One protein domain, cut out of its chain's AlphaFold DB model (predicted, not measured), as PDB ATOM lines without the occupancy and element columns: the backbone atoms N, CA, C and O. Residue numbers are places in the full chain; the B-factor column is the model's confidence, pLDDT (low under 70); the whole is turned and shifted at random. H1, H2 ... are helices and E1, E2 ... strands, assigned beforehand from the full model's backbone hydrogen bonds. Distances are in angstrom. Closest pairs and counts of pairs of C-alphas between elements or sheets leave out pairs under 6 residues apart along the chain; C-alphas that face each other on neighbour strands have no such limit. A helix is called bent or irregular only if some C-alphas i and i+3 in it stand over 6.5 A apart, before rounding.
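Overview. This is residues 2 to 157 of the 479 residues of the protein "N6_Mtase domain-containing protein" of Butyrivibrio fibrisolvens (UniProt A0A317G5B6). Picture one twisted sheet of eight strands, its E1 to E4 end curled round the long first helix H1, with H4 packed on H1 near E5 and E7. H3 sits off the sheet, on the way from E4 to E5, with the short H2 before it. The printed part has 156 residues, with four named helices and eight named strands in the order H1 E1 E2 E3 E4 H2 H3 E5 E6 E7 H4 E8, and the class is mixed, helices and strands. The sheet runs E1, E2, E3, E4, E6, E5, E7, E8 and is mixed, E5 and E7 being parallel and the other neighbours antiparallel. The whole is compact and rounded, with a radius of gyration of the C-alphas of 14.9 A and spans of 40 by 39 by 30 A.

Arrangement. Start at H1, residues 2 to 16, which is on the sheet with its residues 3 to 15; the sheet curls round it. Next come E1, residues 24 to 29, E2, residues 32 to 41, E3, residues 44 to 53, and E4, residues 59 to 66, a meander, each strand the antiparallel neighbour of the one before. Look within hydrogen-bond range for N 27 and O 34 at 2.8 A in the hairpin of E1 and E2, N 35 and O 50 at 2.8 A in that of E2 and E3, and N 49 and O 62 at 2.8 A in that of E3 and E4. The closest C-alphas of H1 and E3 are those of Tyr 15 and Lys 47, 7.2 A apart. H2, residues 67 to 70, is on the sheet at a height over the sheet of 6.3 A, only just over E6, residues 106 to 111, with 3 of its C-alphas falling there. H3, residues 73 to 85, is not on the sheet; H2 and H3 touch only at the corner, and only just, with 3 pairs of C-alphas within 8 A, the closest being those of Tyr 69 and Phe 75, 5.7 A apart. E4, H2, H3 and E5, residues 88 to 94, form a split strand-helix-strand unit, two strands that run the same way with E6 between them, and its crossover is right-handed. E6 is antiparallel to E4, with N 63 and O 109 at 2.8 A, and to E5 in a hairpin, with N 108 and O 92 at 2.8 A. E7, residues 118 to 123, is parallel to E5 at 16 degrees, with N 123 and O 93 at 2.8 A. H4, residues 126 to 134, is on the sheet, and H1 and H4 on one face of it make two layers, a sheet and the helices on one face. H1 touches H4 with residues 4 to 8 alone, opposite ways at a steep tilt of 66 degrees; the closest C-alphas are those of Arg 5 and Ile 126, 6.9 A apart. E8, residues 144 to 146, is antiparallel to E7, with N 120 and O 144 at 2.8 A; E1 and E8 are the edge strands. H3 is apart from H1 and H4. In H1 and H4 every O i to N i+4 pair is within hydrogen-bond range, in H3 7 of 9, and H2 is too short for such a pair.

Along the chain. Find C-alpha 2 at (-23.189, 61.987, -16.760); from there H1 runs 21.4 A to C-alpha 16. E2 covers 28.4 A and E3 28.9 A, and E4, 23.3 A, ends at C-alpha 66 at (-29.727, 38.232, -7.272). H3 spans 19.4 A and is irregular, with C-alphas 74 and 77 at 7.4 A. E5 covers 17.3 A, E6 16.4 A, E1 16.3 A, E7 16.2 A and H4 12.3 A. E8 ends at C-alpha 146 at (-18.952, 45.251, 10.153).

Size, cuts and confidence. The two C-alphas farthest apart are those of Lys 55 and Thr 73, 41.9 A. The printed part has no cut, and the link from E5 to E6, 11 residues, is long. The mean pLDDT of the printed part is 76.5; look for values under 70 in 35 residues, among them 16 to 24, 38 to 45 and 95 to 105.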
ATOM      1  N   ASP A   2     -22.614  62.649 -15.572       73.12
ATOM      2  CA  ASP A   2     -23.189  61.987 -16.760       73.12
ATOM      3  C   ASP A   2     -22.451  60.720 -17.220       73.12
ATOM      4  O   ASP A   2     -23.101  59.713 -17.496       73.12
ATOM      5  N   LYS A   3     -21.108  60.699 -17.191       75.94
ATOM      6  CA  LYS A   3     -20.329  59.495 -17.552       75.94
ATOM      7  C   LYS A   3     -20.642  58.272 -16.673       75.94
ATOM      8  O   LYS A   3     -20.800  57.170 -17.188       75.94
ATOM      9  N   TYR A   4     -20.804  58.465 -15.360       79.44
ATOM     10  CA  TYR A   4     -21.132  57.383 -14.421       79.44
ATOM     11  C   TYR A   4     -22.577  56.911 -14.589       79.44
ATOM     12  O   TYR A   4     -22.853  55.720 -14.495       79.44
ATOM     13  N   ARG A   5     -23.498  57.825 -14.913       80.50
ATOM     14  CA  ARG A   5     -24.881  57.476 -15.250       80.50
ATOM     15  C   ARG A   5     -24.945  56.601 -16.507       80.50
ATOM     16  O   ARG A   5     -25.642  55.589 -16.493       80.50
ATOM     17  N   SER A   6     -24.185  56.933 -17.554       81.00
ATOM     18  CA  SER A   6     -24.069  56.093 -18.758       81.00
ATOM     19  C   SER A   6     -23.486  54.712 -18.454       81.00
ATOM     20  O   SER A   6     -23.989  53.717 -18.969       81.00
ATOM     21  N   LEU A   7     -22.469  54.641 -17.591       80.88
ATOM     22  CA  LEU A   7     -21.876  53.375 -17.161       80.88
ATOM     23  C   LEU A   7     -22.875  52.487 -16.411       80.88
ATOM     24  O   LEU A   7     -22.990  51.295 -16.685       80.88
ATOM     25  N   ILE A   8     -23.633  53.074 -15.489       80.56
ATOM     26  CA  ILE A   8     -24.638  52.358 -14.708       80.56
ATOM     27  C   ILE A   8     -25.768  51.824 -15.605       80.56
ATOM     28  O   ILE A   8     -26.199  50.683 -15.435       80.56
ATOM     29  N   GLU A   9     -26.226  52.603 -16.591       80.06
ATOM     30  CA  GLU A   9     -27.216  52.128 -17.572       80.06
ATOM     31  C   GLU A   9     -26.655  51.015 -18.474       80.06
ATOM     32  O   GLU A   9     -27.380  50.078 -18.814       80.06
ATOM     33  N   PHE A  10     -25.362  51.058 -18.810       82.50
ATOM     34  CA  PHE A  10     -24.694  49.965 -19.518       82.50
ATOM     35  C   PHE A  10     -24.681  48.675 -18.685       82.50
ATOM     36  O   PHE A  10     -25.179  47.654 -19.152       82.50
ATOM     37  N   ILE A  11     -24.217  48.723 -17.429       79.44
ATOM     38  CA  ILE A  11     -24.210  47.561 -16.515       79.44
ATOM     39  C   ILE A  11     -25.621  46.982 -16.373       79.44
ATOM     40  O   ILE A  11     -25.819  45.766 -16.406       79.44
ATOM     41  N   LYS A  12     -26.619  47.860 -16.247       76.12
ATOM     42  CA  LYS A  12     -28.024  47.477 -16.142       76.12
ATOM     43  C   LYS A  12     -28.522  46.737 -17.385       76.12
ATOM     44  O   LYS A  12     -29.236  45.742 -17.250       76.12
ATOM     45  N   LYS A  13     -28.152  47.204 -18.579       76.75
ATOM     46  CA  LYS A  13     -28.468  46.533 -19.844       76.75
ATOM     47  C   LYS A  13     -27.774  45.175 -19.923       76.75
ATOM     48  O   LYS A  13     -28.453  44.177 -20.147       76.75
ATOM     49  N   GLU A  14     -26.469  45.131 -19.674       76.38
ATOM     50  CA  GLU A  14     -25.665  43.911 -19.775       76.38
ATOM     51  C   GLU A  14     -26.114  42.836 -18.791       76.38
ATOM     52  O   GLU A  14     -26.224  41.669 -19.161       76.38
ATOM     53  N   TYR A  15     -26.451  43.187 -17.549       72.31
ATOM     54  CA  TYR A  15     -26.979  42.214 -16.591       72.31
ATOM     55  C   TYR A  15     -28.314  41.597 -17.047       72.31
ATOM     56  O   TYR A  15     -28.550  40.416 -16.807       72.31
ATOM     57  N   GLY A  16     -29.154  42.364 -17.753       62.34
ATOM     58  CA  GLY A  16     -30.422  41.889 -18.318       62.34
ATOM     59  C   GLY A  16     -30.281  40.934 -19.511       62.34
ATOM     60  O   GLY A  16     -31.255  40.271 -19.864       62.34
ATOM     61  N   VAL A  17     -29.096  40.834 -20.121       57.06
ATOM     62  CA  VAL A  17     -28.822  39.885 -21.208       57.06
ATOM     63  C   VAL A  17     -28.431  38.530 -20.612       57.06
ATOM     64  O   VAL A  17     -27.442  38.410 -19.879       57.06
ATOM     65  N   ALA A  18     -29.218  37.496 -20.913       51.00
ATOM     66  CA  ALA A  18     -28.918  36.124 -20.521       51.00
ATOM     67  C   ALA A  18     -27.840  35.541 -21.448       51.00
ATOM     68  O   ALA A  18     -28.113  35.275 -22.616       51.00
ATOM     69  N   TYR A  19     -26.639  35.318 -20.914       50.16
ATOM     70  CA  TYR A  19     -25.601  34.526 -21.577       50.16
ATOM     71  C   TYR A  19     -25.643  33.096 -21.039       50.16
ATOM     72  O   TYR A  19     -25.871  32.866 -19.845       50.16
ATOM     73  N   TYR A  20     -25.518  32.122 -21.939       44.03
ATOM     74  CA  TYR A  20     -25.785  30.719 -21.632       44.03
ATOM     75  C   TYR A  20     -24.542  29.945 -21.149       44.03
ATOM     76  O   TYR A  20     -24.726  28.846 -20.618       44.03
ATOM     77  N   GLU A  21     -23.344  30.539 -21.204       52.03
ATOM     78  CA  GLU A  21     -22.043  29.925 -20.872       52.03
ATOM     79  C   GLU A  21     -21.135  30.875 -20.054       52.03
ATOM     80  O   GLU A  21     -21.452  32.059 -19.904       52.03
ATOM     81  N   GLU A  22     -20.044  30.352 -19.470       54.69
ATOM     82  CA  GLU A  22     -18.986  31.188 -18.874       54.69
ATOM     83  C   GLU A  22     -18.224  31.892 -19.998       54.69
ATOM     84  O   GLU A  22     -17.326  31.331 -20.616       54.69
ATOM     85  N   GLU A  23     -18.618  33.129 -20.280       61.28
ATOM     86  CA  GLU A  23     -17.982  33.970 -21.287       61.28
ATOM     87  C   GLU A  23     -17.373  35.206 -20.621       61.28
ATOM     88  O   GLU A  23     -18.014  35.881 -19.803       61.28
ATOM     89  N   SER A  24     -16.126  35.505 -20.993       63.47
ATOM     90  CA  SER A  24     -15.482  36.785 -20.720       63.47
ATOM     91  C   SER A  24     -15.687  37.710 -21.917       63.47
ATOM     92  O   SER A  24     -15.303  37.361 -23.036       63.47
ATOM     93  N   THR A  25     -16.244  38.896 -21.698       73.12
ATOM     94  CA  THR A  25     -16.402  39.910 -22.751       73.12
ATOM     95  C   THR A  25     -15.729  41.210 -22.343       73.12
ATOM     96  O   THR A  25     -15.816  41.628 -21.190       73.12
ATOM     97  N   ILE A  26     -15.050  41.851 -23.295       70.38
ATOM     98  CA  ILE A  26     -14.446  43.172 -23.114       70.38
ATOM     99  C   ILE A  26     -15.267  44.168 -23.926       70.38
ATOM    100  O   ILE A  26     -15.414  44.025 -25.138       70.38
ATOM    101  N   ASN A  27     -15.792  45.179 -23.247       77.00
ATOM    102  CA  ASN A  27     -16.577  46.253 -23.829       77.00
ATOM    103  C   ASN A  27     -15.899  47.598 -23.566       77.00
ATOM    104  O   ASN A  27     -15.333  47.829 -22.499       77.00
ATOM    105  N   THR A  28     -16.009  48.518 -24.518       72.81
ATOM    106  CA  THR A  28     -15.541  49.898 -24.356       72.81
ATOM    107  C   THR A  28     -16.729  50.847 -24.357       72.81
ATOM    108  O   THR A  28     -17.493  50.871 -25.325       72.81
ATOM    109  N   LEU A  29     -16.868  51.659 -23.311       78.56
ATOM    110  CA  LEU A  29     -17.928  52.659 -23.193       78.56
ATOM    111  C   LEU A  29     -17.317  54.029 -22.905       78.56
ATOM    112  O   LEU A  29     -16.966  54.313 -21.764       78.56
ATOM    113  N   ASN A  30     -17.236  54.895 -23.920       80.25
ATOM    114  CA  ASN A  30     -16.677  56.249 -23.820       80.25
ATOM    115  C   ASN A  30     -15.340  56.274 -23.037       80.25
ATOM    116  O   ASN A  30     -14.303  55.858 -23.562       80.25
ATOM    117  N   ASP A  31     -15.388  56.725 -21.779       81.56
ATOM    118  CA  ASP A  31     -14.259  56.888 -20.858       81.56
ATOM    119  C   ASP A  31     -13.865  55.600 -20.090       81.56
ATOM    120  O   ASP A  31     -12.938  55.651 -19.283       81.56
ATOM    121  N   PHE A  32     -14.528  54.457 -20.319       83.12
ATOM    122  CA  PHE A  32     -14.324  53.213 -19.562       83.12
ATOM    123  C   PHE A  32     -13.978  52.008 -20.447       83.12
ATOM    124  O   PHE A  32     -14.551  51.832 -21.528       83.12
ATOM    125  N   ASP A  33     -13.087  51.160 -19.937       83.06
ATOM    126  CA  ASP A  33     -12.857  49.787 -20.388       83.06
ATOM    127  C   ASP A  33     -13.495  48.831 -19.376       83.06
ATOM    128  O   ASP A  33     -13.294  48.973 -18.169       83.06
ATOM    129  N   ILE A  34     -14.321  47.901 -19.851       84.56
ATOM    130  CA  ILE A  34     -15.179  47.064 -19.010       84.56
ATOM    131  C   ILE A  34     -14.951  45.601 -19.375       84.56
ATOM    132  O   ILE A  34     -15.290  45.179 -20.480       84.56
ATOM    133  N   SER A  35     -14.416  44.825 -18.440       83.25
ATOM    134  CA  SER A  35     -14.361  43.366 -18.516       83.25
ATOM    135  C   SER A  35     -15.544  42.782 -17.751       83.25
ATOM    136  O   SER A  35     -15.817  43.176 -16.615       83.25
ATOM    137  N   ILE A  36     -16.270  41.862 -18.377       80.81
ATOM    138  CA  ILE A  36     -17.407  41.169 -17.775       80.81
ATOM    139  C   ILE A  36     -17.122  39.677 -17.827       80.81
ATOM    140  O   ILE A  36     -17.004  39.117 -18.915       80.81
ATOM    141  N   THR A  37     -17.074  39.036 -16.663       79.94
ATOM    142  CA  THR A  37     -16.993  37.578 -16.546       79.94
ATOM    143  C   THR A  37     -18.287  37.067 -15.930       79.94
ATOM    144  O   THR A  37     -18.675  37.470 -14.831       79.94
ATOM    145  N   SER A  38     -18.992  36.193 -16.642       67.75
ATOM    146  CA  SER A  38     -20.206  35.561 -16.118       67.75
ATOM    147  C   SER A  38     -19.856  34.205 -15.518       67.75
ATOM    148  O   SER A  38     -19.265  33.384 -16.207       67.75
ATOM    149  N   SER A  39     -20.256  33.944 -14.271       64.69
ATOM    150  CA  SER A  39     -20.201  32.589 -13.711       64.69
ATOM    151  C   SER A  39     -21.611  32.022 -13.631       64.69
ATOM    152  O   SER A  39     -22.528  32.636 -13.064       64.69
ATOM    153  N   LYS A  40     -21.801  30.847 -14.235       53.00
ATOM    154  CA  LYS A  40     -23.089  30.164 -14.263       53.00
ATOM    155  C   LYS A  40     -23.057  28.975 -13.323       53.00
ATOM    156  O   LYS A  40     -22.372  27.988 -13.556       53.00
ATOM    157  N   ASN A  41     -23.923  29.016 -12.320       52.31
ATOM    158  CA  ASN A  41     -24.323  27.818 -11.603       52.31
ATOM    159  C   ASN A  41     -25.800  27.524 -11.889       52.31
ATOM    160  O   ASN A  41     -26.564  28.441 -12.187       52.31
ATOM    161  N   LYS A  42     -26.232  26.260 -11.774       43.31
ATOM    162  CA  LYS A  42     -27.567  25.745 -12.166       43.31
ATOM    163  C   LYS A  42     -28.787  26.502 -11.584       43.31
ATOM    164  O   LYS A  42     -29.912  26.123 -11.891       43.31
ATOM    165  N   LYS A  43     -28.605  27.516 -10.722       47.06
ATOM    166  CA  LYS A  43     -29.667  28.198  -9.959       47.06
ATOM    167  C   LYS A  43     -29.605  29.743  -9.915       47.06
ATOM    168  O   LYS A  43     -30.571  30.329  -9.437       47.06
ATOM    169  N   SER A  44     -28.553  30.420 -10.404       56.34
ATOM    170  CA  SER A  44     -28.519  31.901 -10.541       56.34
ATOM    171  C   SER A  44     -27.344  32.402 -11.391       56.34
ATOM    172  O   SER A  44     -26.300  31.756 -11.422       56.34
ATOM    173  N   ILE A  45     -27.490  33.586 -12.001       68.19
ATOM    174  CA  ILE A  45     -26.435  34.288 -12.754       68.19
ATOM    175  C   ILE A  45     -25.786  35.329 -11.830       68.19
ATOM    176  O   ILE A  45     -26.463  36.267 -11.416       68.19
ATOM    177  N   ALA A  46     -24.504  35.171 -11.502       78.25
ATOM    178  CA  ALA A  46     -23.689  36.247 -10.937       78.25
ATOM    179  C   ALA A  46     -22.741  36.753 -12.031       78.25
ATOM    180  O   ALA A  46     -22.130  35.949 -12.741       78.25
ATOM    181  N   LYS A  47     -22.640  38.075 -12.191       83.31
ATOM    182  CA  LYS A  47     -21.740  38.704 -13.164       83.31
ATOM    183  C   LYS A  47     -20.684  39.518 -12.437       83.31
ATOM    184  O   LYS A  47     -21.019  40.381 -11.627       83.31
ATOM    185  N   TYR A  48     -19.433  39.231 -12.751       86.00
ATOM    186  CA  TYR A  48     -18.264  39.949 -12.277       86.00
ATOM    187  C   TYR A  48     -17.937  41.033 -13.291       86.00
ATOM    188  O   TYR A  48     -17.848  40.760 -14.488       86.00
ATOM    189  N   PHE A  49     -17.782  42.256 -12.812       86.81
ATOM    190  CA  PHE A  49     -17.406  43.406 -13.612       86.81
ATOM    191  C   PHE A  49     -16.089  43.955 -13.089       86.81
ATOM    192  O   PHE A  49     -15.968  44.234 -11.895       86.81
ATOM    193  N   GLU A  50     -15.145  44.167 -13.993       88.12
ATOM    194  CA  GLU A  50     -13.952  44.968 -13.752       88.12
ATOM    195  C   GLU A  50     -14.000  46.169 -14.689       88.12
ATOM    196  O   GLU A  50     -14.109  46.025 -15.907       88.12
ATOM    197  N   ILE A  51     -13.963  47.365 -14.119       86.00
ATOM    198  CA  ILE A  51     -14.097  48.619 -14.852       86.00
ATOM    199  C   ILE A  51     -12.855  49.443 -14.625       86.00
ATOM    200  O   ILE A  51     -12.545  49.769 -13.483       86.00
ATOM    201  N   LYS A  52     -12.200  49.837 -15.711       85.62
ATOM    202  CA  LYS A  52     -11.064  50.748 -15.703       85.62
ATOM    203  C   LYS A  52     -11.436  52.062 -16.383       85.62
ATOM    204  O   LYS A  52     -11.911  52.080 -17.515       85.62
ATOM    205  N   GLU A  53     -11.227  53.175 -15.694       85.31
ATOM    206  CA  GLU A  53     -11.384  54.516 -16.250       85.31
ATOM    207  C   GLU A  53     -10.122  54.945 -17.003       85.31
ATOM    208  O   GLU A  53      -9.019  54.938 -16.459       85.31
ATOM    209  N   LYS A  54     -10.289  55.386 -18.251       82.19
ATOM    210  CA  LYS A  54      -9.182  55.695 -19.169       82.19
ATOM    211  C   LYS A  54      -8.357  56.921 -18.777       82.19
ATOM    212  O   LYS A  54      -7.202  57.015 -19.173       82.19
ATOM    213  N   LYS A  55      -8.956  57.888 -18.070       77.50
ATOM    214  CA  LYS A  55      -8.330  59.194 -17.782       77.50
ATOM    215  C   LYS A  55      -7.687  59.285 -16.401       77.50
ATOM    216  O   LYS A  55      -6.613  59.859 -16.291       77.50
ATOM    217  N   ASP A  56      -8.329  58.707 -15.390       71.00
ATOM    218  CA  ASP A  56      -7.923  58.854 -13.985       71.00
ATOM    219  C   ASP A  56      -7.294  57.566 -13.408       71.00
ATOM    220  O   ASP A  56      -7.052  57.497 -12.207       71.00
ATOM    221  N   ASP A  57      -7.077  56.535 -14.244       73.62
ATOM    222  CA  ASP A  57      -6.568  55.190 -13.887       73.62
ATOM    223  C   ASP A  57      -7.323  54.518 -12.722       73.62
ATOM    224  O   ASP A  57      -6.817  53.629 -12.038       73.62
ATOM    225  N   LYS A  58      -8.570  54.938 -12.481       78.88
ATOM    226  CA  LYS A  58      -9.428  54.349 -11.454       78.88
ATOM    227  C   LYS A  58      -9.931  52.995 -11.911       78.88
ATOM    228  O   LYS A  58     -10.370  52.844 -13.051       78.88
ATOM    229  N   GLN A  59      -9.926  52.036 -10.993       83.81
ATOM    230  CA  GLN A  59     -10.439  50.698 -11.230       83.81
ATOM    231  C   GLN A  59     -11.500  50.340 -10.191       83.81
ATOM    232  O   GLN A  59     -11.321  50.582  -8.996       83.81
ATOM    233  N   TRP A  60     -12.595  49.740 -10.650       84.81
ATOM    234  CA  TRP A  60     -13.646  49.192  -9.801       84.81
ATOM    235  C   TRP A  60     -13.883  47.736 -10.153       84.81
ATOM    236  O   TRP A  60     -14.049  47.405 -11.325       84.81
ATOM    237  N   SER A  61     -13.980  46.898  -9.129       89.75
ATOM    238  CA  SER A  61     -14.368  45.502  -9.274       89.75
ATOM    239  C   SER A  61     -15.639  45.261  -8.472       89.75
ATOM    240  O   SER A  61     -15.714  45.618  -7.295       89.75
ATOM    241  N   PHE A  62     -16.668  44.696  -9.093       89.69
ATOM    242  CA  PHE A  62     -17.921  44.407  -8.404       89.69
ATOM    243  C   PHE A  62     -18.639  43.188  -8.972       89.69
ATOM    244  O   PHE A  62     -18.517  42.838 -10.143       89.69
ATOM    245  N   ILE A  63     -19.426  42.552  -8.114       89.62
ATOM    246  CA  ILE A  63     -20.272  41.411  -8.435       89.62
ATOM    247  C   ILE A  63     -21.709  41.889  -8.417       89.62
ATOM    248  O   ILE A  63     -22.174  42.406  -7.405       89.62
ATOM    249  N   VAL A  64     -22.427  41.676  -9.513       86.56
ATOM    250  CA  VAL A  64     -23.873  41.884  -9.586       86.56
ATOM    251  C   VAL A  64     -24.549  40.520  -9.554       86.56
ATOM    252  O   VAL A  64     -24.233  39.644 -10.362       86.56
ATOM    253  N   CYS A  65     -25.469  40.318  -8.616       83.94
ATOM    254  CA  CYS A  65     -26.149  39.039  -8.425       83.94
ATOM    255  C   CYS A  65     -27.588  39.228  -7.921       83.94
ATOM    256  O   CYS A  65     -27.944  40.309  -7.441       83.94
ATOM    257  N   PRO A  66     -28.439  38.188  -7.950       79.25
ATOM    258  CA  PRO A  66     -29.727  38.232  -7.272       79.25
ATOM    259  C   PRO A  66     -29.543  38.449  -5.766       79.25
ATOM    260  O   PRO A  66     -28.639  37.874  -5.164       79.25
ATOM    261  N   SER A  67     -30.427  39.208  -5.117       79.06
ATOM    262  CA  SER A  67     -30.340  39.456  -3.670       79.06
ATOM    263  C   SER A  67     -30.430  38.172  -2.839       79.06
ATOM    264  O   SER A  67     -29.886  38.129  -1.742       79.06
ATOM    265  N   SER A  68     -31.064  37.108  -3.351       70.12
ATOM    266  CA  SER A  68     -31.091  35.787  -2.699       70.12
ATOM    267  C   SER A  68     -29.704  35.177  -2.508       70.12
ATOM    268  O   SER A  68     -29.507  34.399  -1.575       70.12
ATOM    269  N   TYR A  69     -28.724  35.574  -3.323       81.50
ATOM    270  CA  TYR A  69     -27.328  35.180  -3.162       81.50
ATOM    271  C   TYR A  69     -26.747  35.628  -1.816       81.50
ATOM    272  O   TYR A  69     -25.854  34.967  -1.293       81.50
ATOM    273  N   LEU A  70     -27.283  36.701  -1.219       80.81
ATOM    274  CA  LEU A  70     -26.807  37.230   0.058       80.81
ATOM    275  C   LEU A  70     -27.219  36.375   1.263       80.81
ATOM    276  O   LEU A  70     -26.497  36.377   2.251       80.81
ATOM    277  N   TYR A  71     -28.341  35.651   1.205       72.00
ATOM    278  CA  TYR A  71     -28.914  34.997   2.395       72.00
ATOM    279  C   TYR A  71     -29.304  33.532   2.191       72.00
ATOM    280  O   TYR A  71     -29.222  32.741   3.128       72.00
ATOM    281  N   ALA A  72     -29.692  33.106   0.986       63.09
ATOM    282  CA  ALA A  72     -30.261  31.773   0.815       63.09
ATOM    283  C   ALA A  72     -29.217  30.671   1.067       63.09
ATOM    284  O   ALA A  72     -28.053  30.776   0.658       63.09
ATOM    285  N   THR A  73     -29.640  29.605   1.749       67.94
ATOM    286  CA  THR A  73     -28.771  28.532   2.260       67.94
ATOM    287  C   THR A  73     -28.029  27.792   1.149       67.94
ATOM    288  O   THR A  73     -26.871  27.416   1.309       67.94
ATOM    289  N   ASN A  74     -28.655  27.634  -0.019       73.88
ATOM    290  CA  ASN A  74     -28.045  26.998  -1.187       73.88
ATOM    291  C   ASN A  74     -26.869  27.797  -1.779       73.88
ATOM    292  O   ASN A  74     -26.103  27.228  -2.553       73.88
ATOM    293  N   PHE A  75     -26.716  29.079  -1.421       76.88
ATOM    294  CA  PHE A  75     -25.582  29.920  -1.814       76.88
ATOM    295  C   PHE A  75     -24.522  30.071  -0.713       76.88
ATOM    296  O   PHE A  75     -23.509  30.722  -0.942       76.88
ATOM    297  N   LYS A  76     -24.700  29.446   0.462       79.25
ATOM    298  CA  LYS A  76     -23.776  29.599   1.598       79.25
ATOM    299  C   LYS A  76     -22.332  29.227   1.243       79.25
ATOM    300  O   LYS A  76     -21.445  30.041   1.449       79.25
ATOM    301  N   LYS A  77     -22.113  28.059   0.626       82.94
ATOM    302  CA  LYS A  77     -20.771  27.615   0.197       82.94
ATOM    303  C   LYS A  77     -20.086  28.598  -0.754       82.94
ATOM    304  O   LYS A  77     -18.878  28.761  -0.708       82.94
ATOM    305  N   TYR A  78     -20.866  29.275  -1.595       83.81
ATOM    306  CA  TYR A  78     -20.334  30.288  -2.502       83.81
ATOM    307  C   TYR A  78     -19.950  31.567  -1.771       83.81
ATOM    308  O   TYR A  78     -18.964  32.195  -2.128       83.81
ATOM    309  N   ARG A  79     -20.715  31.960  -0.747       88.62
ATOM    310  CA  ARG A  79     -20.345  33.080   0.122       88.62
ATOM    311  C   ARG A  79     -19.088  32.769   0.929       88.62
ATOM    312  O   ARG A  79     -18.250  33.648   1.052       88.62
ATOM    313  N   GLU A  80     -18.949  31.539   1.429       88.88
ATOM    314  CA  GLU A  80     -17.731  31.060   2.103       88.88
ATOM    315  C   GLU A  80     -16.520  31.189   1.168       88.88
ATOM    316  O   GLU A  80     -15.588  31.919   1.486       88.88
ATOM    317  N   GLN A  81     -16.600  30.614  -0.036       86.75
ATOM    318  CA  GLN A  81     -15.544  30.731  -1.044       86.75
ATOM    319  C   GLN A  81     -15.258  32.193  -1.436       86.75
ATOM    320  O   GLN A  81     -14.110  32.595  -1.571       86.75
ATOM    321  N   LEU A  82     -16.293  33.025  -1.586       87.38
ATOM    322  CA  LEU A  82     -16.114  34.426  -1.962       87.38
ATOM    323  C   LEU A  82     -15.308  35.212  -0.915       87.38
ATOM    324  O   LEU A  82     -14.529  36.080  -1.296       87.38
ATOM    325  N   LEU A  83     -15.491  34.912   0.375       88.88
ATOM    326  CA  LEU A  83     -14.718  35.523   1.462       88.88
ATOM    327  C   LEU A  83     -13.272  35.022   1.524       88.88
ATOM    328  O   LEU A  83     -12.417  35.734   2.046       88.88
ATOM    329  N   GLU A  84     -13.005  33.812   1.032       87.88
ATOM    330  CA  GLU A  84     -11.651  33.257   0.928       87.88
ATOM    331  C   GLU A  84     -10.891  33.875  -0.253       87.88
ATOM    332  O   GLU A  84      -9.744  34.296  -0.104       87.88
ATOM    333  N   ASP A  85     -11.556  33.978  -1.406       85.12
ATOM    334  CA  ASP A  85     -10.936  34.370  -2.671       85.12
ATOM    335  C   ASP A  85     -10.858  35.897  -2.858       85.12
ATOM    336  O   ASP A  85     -10.060  36.385  -3.661       85.12
ATOM    337  N   ASN A  86     -11.699  36.678  -2.166       86.69
ATOM    338  CA  ASN A  86     -11.858  38.109  -2.431       86.69
ATOM    339  C   ASN A  86     -11.989  38.958  -1.160       86.69
ATOM    340  O   ASN A  86     -12.577  38.561  -0.157       86.69
ATOM    341  N   ASN A  87     -11.537  40.211  -1.249       90.25
ATOM    342  CA  ASN A  87     -11.776  41.227  -0.225       90.25
ATOM    343  C   ASN A  87     -13.008  42.060  -0.599       90.25
ATOM    344  O   ASN A  87     -12.944  42.941  -1.462       90.25
ATOM    345  N   ILE A  88     -14.132  41.788   0.062       92.69
ATOM    346  CA  ILE A  88     -15.358  42.578  -0.089       92.69
ATOM    347  C   ILE A  88     -15.236  43.837   0.769       92.69
ATOM    348  O   ILE A  88     -15.045  43.739   1.977       92.69
ATOM    349  N   THR A  89     -15.381  45.012   0.163       92.56
ATOM    350  CA  THR A  89     -15.277  46.312   0.854       92.56
ATOM    351  C   THR A  89     -16.635  46.970   1.075       92.56
ATOM    352  O   THR A  89     -16.800  47.756   2.008       92.56
ATOM    353  N   GLY A  90     -17.633  46.621   0.260       92.31
ATOM    354  CA  GLY A  90     -18.979  47.169   0.361       92.31
ATOM    355  C   GLY A  90     -20.042  46.256  -0.233       92.31
ATOM    356  O   GLY A  90     -19.772  45.511  -1.171       92.31
ATOM    357  N   ILE A  91     -21.265  46.313   0.291       91.81
ATOM    358  CA  ILE A  91     -22.418  45.578  -0.243       91.81
ATOM    359  C   ILE A  91     -23.624  46.510  -0.285       91.81
ATOM    360  O   ILE A  91     -23.948  47.171   0.701       91.81
ATOM    361  N   PHE A  92     -24.355  46.541  -1.395       88.06
ATOM    362  CA  PHE A  92     -25.646  47.220  -1.409       88.06
ATOM    363  C   PHE A  92     -26.727  46.472  -2.173       88.06
ATOM    364  O   PHE A  92     -26.487  45.848  -3.205       88.06
ATOM    365  N   THR A  93     -27.952  46.535  -1.652       83.69
ATOM    366  CA  THR A  93     -29.142  45.986  -2.311       83.69
ATOM    367  C   THR A  93     -29.835  47.061  -3.141       83.69
ATOM    368  O   THR A  93     -29.917  48.221  -2.743       83.69
ATOM    369  N   LEU A  94     -30.354  46.685  -4.307       75.56
ATOM    370  CA  LEU A  94     -31.124  47.567  -5.176       75.56
ATOM    371  C   LEU A  94     -32.617  47.326  -4.956       75.56
ATOM    372  O   LEU A  94     -33.112  46.212  -5.140       75.56
ATOM    373  N   LYS A  95     -33.364  48.375  -4.595       63.00
ATOM    374  CA  LYS A  95     -34.834  48.292  -4.549       63.00
ATOM    375  C   LYS A  95     -35.382  48.078  -5.969       63.00
ATOM    376  O   LYS A  95     -34.856  48.639  -6.927       63.00
ATOM    377  N   ASN A  96     -36.456  47.287  -6.100       54.09
ATOM    378  CA  ASN A  96     -36.962  46.691  -7.361       54.09
ATOM    379  C   ASN A  96     -37.287  47.649  -8.525       54.09
ATOM    380  O   ASN A  96     -37.646  47.200  -9.605       54.09
ATOM    381  N   ILE A  97     -37.165  48.958  -8.334       50.94
ATOM    382  CA  ILE A  97     -37.438  49.982  -9.349       50.94
ATOM    383  C   ILE A  97     -36.266  50.106 -10.347       50.94
ATOM    384  O   ILE A  97     -36.410  50.706 -11.412       50.94
ATOM    385  N   PHE A  98     -35.104  49.519 -10.044       54.59
ATOM    386  CA  PHE A  98     -33.895  49.746 -10.831       54.59
ATOM    387  C   PHE A  98     -33.898  49.071 -12.215       54.59
ATOM    388  O   PHE A  98     -33.482  49.684 -13.201       54.59
ATOM    389  N   PHE A  99     -34.411  47.842 -12.326       57.53
ATOM    390  CA  PHE A  99     -34.463  47.086 -13.581       57.53
ATOM    391  C   PHE A  99     -35.908  46.999 -14.074       57.53
ATOM    392  O   PHE A  99     -36.678  46.173 -13.599       57.53
ATOM    393  N   LYS A 100     -36.273  47.819 -15.071       48.19
ATOM    394  CA  LYS A 100     -37.633  47.877 -15.656       48.19
ATOM    395  C   LYS A 100     -38.190  46.529 -16.158       48.19
ATOM    396  O   LYS A 100     -39.387  46.442 -16.402       48.19
ATOM    397  N   TYR A 101     -37.344  45.508 -16.316       49.72
ATOM    398  CA  TYR A 101     -37.686  44.219 -16.929       49.72
ATOM    399  C   TYR A 101     -37.345  42.995 -16.061       49.72
ATOM    400  O   TYR A 101     -37.568  41.872 -16.500       49.72
ATOM    401  N   SER A 102     -36.818  43.185 -14.844       50.31
ATOM    402  CA  SER A 102     -36.509  42.080 -13.926       50.31
ATOM    403  C   SER A 102     -37.352  42.200 -12.663       50.31
ATOM    404  O   SER A 102     -37.215  43.154 -11.905       50.31
ATOM    405  N   THR A 103     -38.191  41.198 -12.410       50.44
ATOM    406  CA  THR A 103     -38.874  41.006 -11.120       50.44
ATOM    407  C   THR A 103     -37.925  40.490 -10.037       50.44
ATOM    408  O   THR A 103     -38.288  40.459  -8.862       50.44
ATOM    409  N   ILE A 104     -36.715  40.069 -10.431       60.59
ATOM    410  CA  ILE A 104     -35.717  39.513  -9.531       60.59
ATOM    411  C   ILE A 104     -34.906  40.654  -8.916       60.59
ATOM    412  O   ILE A 104     -34.383  41.501  -9.647       60.59
ATOM    413  N   PRO A 105     -34.753  40.666  -7.589       68.31
ATOM    414  CA  PRO A 105     -34.116  41.753  -6.866       68.31
ATOM    415  C   PRO A 105     -32.611  41.565  -6.919       68.31
ATOM    416  O   PRO A 105     -32.143  40.426  -6.945       68.31
ATOM    417  N   ILE A 106     -31.849  42.654  -6.939       78.75
ATOM    418  CA  ILE A 106     -30.415  42.597  -7.235       78.75
ATOM    419  C   ILE A 106     -29.602  43.178  -6.084       78.75
ATOM    420  O   ILE A 106     -30.034  44.091  -5.380       78.75
ATOM    421  N   ALA A 107     -28.426  42.608  -5.877       86.31
ATOM    422  CA  ALA A 107     -27.404  43.099  -4.977       86.31
ATOM    423  C   ALA A 107     -26.102  43.324  -5.746       86.31
ATOM    424  O   ALA A 107     -25.845  42.676  -6.764       86.31
ATOM    425  N   VAL A 108     -25.297  44.247  -5.232       89.81
ATOM    426  CA  VAL A 108     -23.958  44.542  -5.723       89.81
ATOM    427  C   VAL A 108     -22.976  44.375  -4.571       89.81
ATOM    428  O   VAL A 108     -23.180  44.942  -3.498       89.81
ATOM    429  N   LEU A 109     -21.928  43.585  -4.789       92.38
ATOM    430  CA  LEU A 109     -20.805  43.431  -3.869       92.38
ATOM    431  C   LEU A 109     -19.598  44.118  -4.499       92.38
ATOM    432  O   LEU A 109     -19.279  43.850  -5.652       92.38
ATOM    433  N   ILE A 110     -18.935  44.993  -3.760       92.06
ATOM    434  CA  ILE A 110     -17.756  45.725  -4.213       92.06
ATOM    435  C   ILE A 110     -16.523  44.996  -3.703       92.06
ATOM    436  O   ILE A 110     -16.398  44.725  -2.508       92.06
ATOM    437  N   LEU A 111     -15.620  44.696  -4.626       91.06
ATOM    438  CA  LEU A 111     -14.342  44.058  -4.370       91.06
ATOM    439  C   LEU A 111     -13.246  45.122  -4.413       91.06
ATOM    440  O   LEU A 111     -13.292  46.047  -5.227       91.06
ATOM    441  N   GLY A 112     -12.255  45.008  -3.540       86.69
ATOM    442  CA  GLY A 112     -11.151  45.959  -3.514       86.69
ATOM    443  C   GLY A 112     -10.013  45.515  -2.616       86.69
ATOM    444  O   GLY A 112      -9.865  44.338  -2.307       86.69
ATOM    445  N   ASN A 113      -9.196  46.469  -2.183       84.75
ATOM    446  CA  ASN A 113      -8.173  46.200  -1.179       84.75
ATOM    447  C   ASN A 113      -8.817  45.972   0.189       84.75
ATOM    448  O   ASN A 113      -9.892  46.494   0.474       84.75
ATOM    449  N   LYS A 114      -8.138  45.213   1.051       81.44
ATOM    450  CA  LYS A 114      -8.603  44.951   2.413       81.44
ATOM    451  C   LYS A 114      -8.801  46.266   3.180       81.44
ATOM    452  O   LYS A 114      -7.882  47.077   3.265       81.44
ATOM    453  N   THR A 115      -9.994  46.446   3.733       83.38
ATOM    454  CA  THR A 115     -10.390  47.588   4.568       83.38
ATOM    455  C   THR A 115     -10.565  47.159   6.028       83.38
ATOM    456  O   THR A 115     -10.651  45.966   6.323       83.38
ATOM    457  N   ASP A 116     -10.616  48.128   6.949       82.62
ATOM    458  CA  ASP A 116     -10.855  47.870   8.382       82.62
ATOM    459  C   ASP A 116     -12.277  47.363   8.667       82.62
ATOM    460  O   ASP A 116     -12.509  46.609   9.618       82.62
ATOM    461  N   ASP A 117     -13.236  47.799   7.854       87.62
ATOM    462  CA  ASP A 117     -14.623  47.373   7.896       87.62
ATOM    463  C   ASP A 117     -15.230  47.261   6.491       87.62
ATOM    464  O   ASP A 117     -14.720  47.796   5.504       87.62
ATOM    465  N   VAL A 118     -16.331  46.522   6.416       90.81
ATOM    466  CA  VAL A 118     -17.197  46.399   5.248       90.81
ATOM    467  C   VAL A 118     -18.443  47.220   5.508       90.81
ATOM    468  O   VAL A 118     -19.087  47.053   6.549       90.81
ATOM    469  N   TRP A 119     -18.808  48.084   4.567       90.56
ATOM    470  CA  TRP A 119     -20.044  48.856   4.652       90.56
ATOM    471  C   TRP A 119     -21.192  48.174   3.903       90.56
ATOM    472  O   TRP A 119     -20.994  47.560   2.857       90.56
ATOM    473  N   LEU A 120     -22.413  48.277   4.427       88.25
ATOM    474  CA  LEU A 120     -23.603  47.667   3.844       88.25
ATOM    475  C   LEU A 120     -24.787  48.632   3.833       88.25
ATOM    476  O   LEU A 120     -25.078  49.272   4.842       88.25
ATOM    477  N   THR A 121     -25.508  48.735   2.716       84.56
ATOM    478  CA  THR A 121     -26.678  49.629   2.614       84.56
ATOM    479  C   THR A 121     -27.661  49.215   1.509       84.56
ATOM    480  O   THR A 121     -27.549  48.147   0.917       84.56
ATOM    481  N   SER A 122     -28.664  50.041   1.226       81.69
ATOM    482  CA  SER A 122     -29.582  49.859   0.098       81.69
ATOM    483  C   SER A 122     -29.574  51.104  -0.772       81.69
ATOM    484  O   SER A 122     -29.516  52.198  -0.227       81.69
ATOM    485  N   ALA A 123     -29.712  50.946  -2.084       78.56
ATOM    486  CA  ALA A 123     -29.904  52.032  -3.038       78.56
ATOM    487  C   ALA A 123     -31.255  51.890  -3.755       78.56
ATOM    488  O   ALA A 123     -31.728  50.785  -4.036       78.56
ATOM    489  N   ALA A 124     -31.906  53.019  -4.041       71.50
ATOM    490  CA  ALA A 124     -33.212  53.049  -4.705       71.50
ATOM    491  C   ALA A 124     -33.203  53.754  -6.068       71.50
ATOM    492  O   ALA A 124     -34.201  53.691  -6.784       71.50
ATOM    493  N   SER A 125     -32.110  54.425  -6.429       71.69
ATOM    494  CA  SER A 125     -31.984  55.194  -7.668       71.69
ATOM    495  C   SER A 125     -30.562  55.115  -8.231       71.69
ATOM    496  O   SER A 125     -29.637  54.659  -7.563       71.69
ATOM    497  N   ILE A 126     -30.374  55.566  -9.472       75.69
ATOM    498  CA  ILE A 126     -29.033  55.711 -10.061       75.69
ATOM    499  C   ILE A 126     -28.222  56.758  -9.295       75.69
ATOM    500  O   ILE A 126     -27.035  56.554  -9.069       75.69
ATOM    501  N   ASP A 127     -28.861  57.841  -8.852       77.62
ATOM    502  CA  ASP A 127     -28.202  58.882  -8.062       77.62
ATOM    503  C   ASP A 127     -27.717  58.349  -6.711       77.62
ATOM    504  O   ASP A 127     -26.614  58.689  -6.291       77.62
ATOM    505  N   ASP A 128     -28.472  57.436  -6.090       77.44
ATOM    506  CA  ASP A 128     -28.034  56.737  -4.882       77.44
ATOM    507  C   ASP A 128     -26.743  55.939  -5.147       77.44
ATOM    508  O   ASP A 128     -25.813  56.002  -4.353       77.44
ATOM    509  N   ILE A 129     -26.658  55.216  -6.271       81.06
ATOM    510  CA  ILE A 129     -25.457  54.439  -6.634       81.06
ATOM    511  C   ILE A 129     -24.270  55.365  -6.913       81.06
ATOM    512  O   ILE A 129     -23.161  55.098  -6.453       81.06
ATOM    513  N   ILE A 130     -24.491  56.465  -7.638       80.69
ATOM    514  CA  ILE A 130     -23.438  57.448  -7.915       80.69
ATOM    515  C   ILE A 130     -22.917  58.048  -6.606       80.69
ATOM    516  O   ILE A 130     -21.703  58.166  -6.444       80.69
ATOM    517  N   ALA A 131     -23.809  58.382  -5.668       80.38
ATOM    518  CA  ALA A 131     -23.433  58.876  -4.349       80.38
ATOM    519  C   ALA A 131     -22.612  57.833  -3.575       80.38
ATOM    520  O   ALA A 131     -21.529  58.162  -3.104       80.38
ATOM    521  N   LEU A 132     -23.045  56.566  -3.541       83.19
ATOM    522  CA  LEU A 132     -22.298  55.474  -2.895       83.19
ATOM    523  C   LEU A 132     -20.883  55.300  -3.451       83.19
ATOM    524  O   LEU A 132     -19.948  55.046  -2.696       83.19
ATOM    525  N   MET A 133     -20.728  55.437  -4.766       76.06
ATOM    526  CA  MET A 133     -19.436  55.298  -5.438       76.06
ATOM    527  C   MET A 133     -18.534  56.531  -5.308       76.06
ATOM    528  O   MET A 133     -17.331  56.416  -5.537       76.06
ATOM    529  N   SER A 134     -19.096  57.702  -4.997       76.12
ATOM    530  CA  SER A 134     -18.364  58.976  -5.003       76.12
ATOM    531  C   SER A 134     -18.066  59.495  -3.599       76.12
ATOM    532  O   SER A 134     -16.949  59.932  -3.338       76.12
ATOM    533  N   ASP A 135     -19.056  59.466  -2.708       75.12
ATOM    534  CA  ASP A 135     -18.964  59.973  -1.342       75.12
ATOM    535  C   ASP A 135     -19.964  59.250  -0.427       75.12
ATOM    536  O   ASP A 135     -21.122  59.644  -0.260       75.12
ATOM    537  N   LEU A 136     -19.484  58.174   0.194       78.62
ATOM    538  CA  LEU A 136     -20.264  57.383   1.139       78.62
ATOM    539  C   LEU A 136     -20.610  58.160   2.423       78.62
ATOM    540  O   LEU A 136     -21.590  57.815   3.082       78.62
ATOM    541  N   GLN A 137     -19.832  59.182   2.807       74.81
ATOM    542  CA  GLN A 137     -20.046  59.902   4.072       74.81
ATOM    543  C   GLN A 137     -21.324  60.738   4.041       74.81
ATOM    544  O   GLN A 137     -22.031  60.818   5.042       74.81
ATOM    545  N   ASN A 138     -21.642  61.306   2.879       69.62
ATOM    546  CA  ASN A 138     -22.836  62.122   2.667       69.62
ATOM    547  C   ASN A 138     -24.025  61.322   2.112       69.62
ATOM    548  O   ASN A 138     -25.003  61.898   1.627       69.62
ATOM    549  N   TYR A 139     -23.966  59.989   2.174       76.44
ATOM    550  CA  TYR A 139     -25.063  59.151   1.723       76.44
ATOM    551  C   TYR A 139     -26.266  59.243   2.667       76.44
ATOM    552  O   TYR A 139     -26.158  59.074   3.878       76.44
ATOM    553  N   SER A 140     -27.446  59.501   2.103       67.00
ATOM    554  CA  SER A 140     -28.647  59.861   2.867       67.00
ATOM    555  C   SER A 140     -29.346  58.689   3.562       67.00
ATOM    556  O   SER A 140     -30.227  58.905   4.394       67.00
ATOM    557  N   ARG A 141     -29.005  57.441   3.216       68.75
ATOM    558  CA  ARG A 141     -29.629  56.239   3.792       68.75
ATOM    559  C   ARG A 141     -28.723  55.593   4.842       68.75
ATOM    560  O   ARG A 141     -27.513  55.794   4.804       68.75
ATOM    561  N   PRO A 142     -29.280  54.757   5.740       69.69
ATOM    562  CA  PRO A 142     -28.482  54.046   6.731       69.69
ATOM    563  C   PRO A 142     -27.372  53.217   6.082       69.69
ATOM    564  O   PRO A 142     -27.638  52.381   5.217       69.69
ATOM    565  N   VAL A 143     -26.138  53.442   6.523       78.25
ATOM    566  CA  VAL A 143     -24.968  52.639   6.159       78.25
ATOM    567  C   VAL A 143     -24.545  51.855   7.391       78.25
ATOM    568  O   VAL A 143     -24.152  52.426   8.407       78.25
ATOM    569  N   PHE A 144     -24.651  50.538   7.308       79.94
ATOM    570  CA  PHE A 144     -24.198  49.619   8.343       79.94
ATOM    571  C   PHE A 144     -22.737  49.258   8.106       79.94
ATOM    572  O   PHE A 144     -22.257  49.333   6.978       79.94
ATOM    573  N   ARG A 145     -22.016  48.879   9.160       84.31
ATOM    574  CA  ARG A 145     -20.591  48.538   9.090       84.31
ATOM    575  C   ARG A 145     -20.300  47.302   9.925       84.31
ATOM    576  O   ARG A 145     -20.837  47.159  11.024       84.31
ATOM    577  N   THR A 146     -19.438  46.427   9.422       82.94
ATOM    578  CA  THR A 146     -18.952  45.251  10.153       82.94
ATOM    579  C   THR A 146     -17.473  45.012   9.889       82.94
ATOM    580  O   THR A 146     -17.003  45.209   8.776       82.94
ATOM    581  N   LYS A 147     -16.735  44.538  10.897       86.50
ATOM    582  CA  LYS A 147     -15.336  44.107  10.723       86.50
ATOM    583  C   LYS A 147     -15.222  42.732  10.064       86.50
ATOM    584  O   LYS A 147     -14.196  42.415   9.477       86.50
ATOM    585  N   VAL A 148     -16.254  41.899  10.214       84.75
ATOM    586  CA  VAL A 148     -16.280  40.518   9.721       84.75
ATOM    587  C   VAL A 148     -17.641  40.252   9.089       84.75
ATOM    588  O   VAL A 148     -18.677  40.466   9.724       84.75
ATOM    589  N   LEU A 149     -17.633  39.805   7.834       85.88
ATOM    590  CA  LEU A 149     -18.826  39.307   7.157       85.88
ATOM    591  C   LEU A 149     -19.102  37.861   7.586       85.88
ATOM    592  O   LEU A 149     -18.210  37.018   7.603       85.88
ATOM    593  N   ASP A 150     -20.357  37.580   7.907       81.19
ATOM    594  CA  ASP A 150     -20.885  36.257   8.207       81.19
ATOM    595  C   ASP A 150     -21.417  35.615   6.920       81.19
ATOM    596  O   ASP A 150     -22.385  36.084   6.318       81.19
ATOM    597  N   ALA A 151     -20.797  34.511   6.496       84.75
ATOM    598  CA  ALA A 151     -21.193  33.778   5.295       84.75
ATOM    599  C   ALA A 151     -22.626  33.216   5.358       84.75
ATOM    600  O   ALA A 151     -23.174  32.804   4.332       84.75
ATOM    601  N   SER A 152     -23.273  33.187   6.524       72.25
ATOM    602  CA  SER A 152     -24.696  32.870   6.617       72.25
ATOM    603  C   SER A 152     -25.565  33.958   5.985       72.25
ATOM    604  O   SER A 152     -26.540  33.602   5.318       72.25
ATOM    605  N   ASN A 153     -25.198  35.241   6.102       77.81
ATOM    606  CA  ASN A 153     -26.007  36.348   5.603       77.81
ATOM    607  C   ASN A 153     -25.201  37.638   5.331       77.81
ATOM    608  O   ASN A 153     -24.586  38.220   6.221       77.81
ATOM    609  N   PHE A 154     -25.266  38.134   4.095       84.06
ATOM    610  CA  PHE A 154     -24.643  39.385   3.641       84.06
ATOM    611  C   PHE A 154     -25.628  40.558   3.507       84.06
ATOM    612  O   PHE A 154     -25.279  41.583   2.921       84.06
ATOM    613  N   THR A 155     -26.873  40.445   3.979       77.56
ATOM    614  CA  THR A 155     -27.830  41.553   3.856       77.56
ATOM    615  C   THR A 155     -27.463  42.716   4.782       77.56
ATOM    616  O   THR A 155     -27.057  42.487   5.921       77.56
ATOM    617  N   PRO A 156     -27.634  43.977   4.345       72.12
ATOM    618  CA  PRO A 156     -27.394  45.150   5.188       72.12
ATOM    619  C   PRO A 156     -28.125  45.083   6.536       72.12
ATOM    620  O   PRO A 156     -27.551  45.390   7.578       72.12
ATOM    621  N   GLU A 157     -29.373  44.617   6.523       68.00
ATOM    622  CA  GLU A 157     -30.232  44.499   7.699       68.00
ATOM    623  C   GLU A 157     -29.672  43.542   8.760       68.00
ATOM    624  O   GLU A 157     -29.874  43.774   9.953       68.00
TER     625      GLU A 157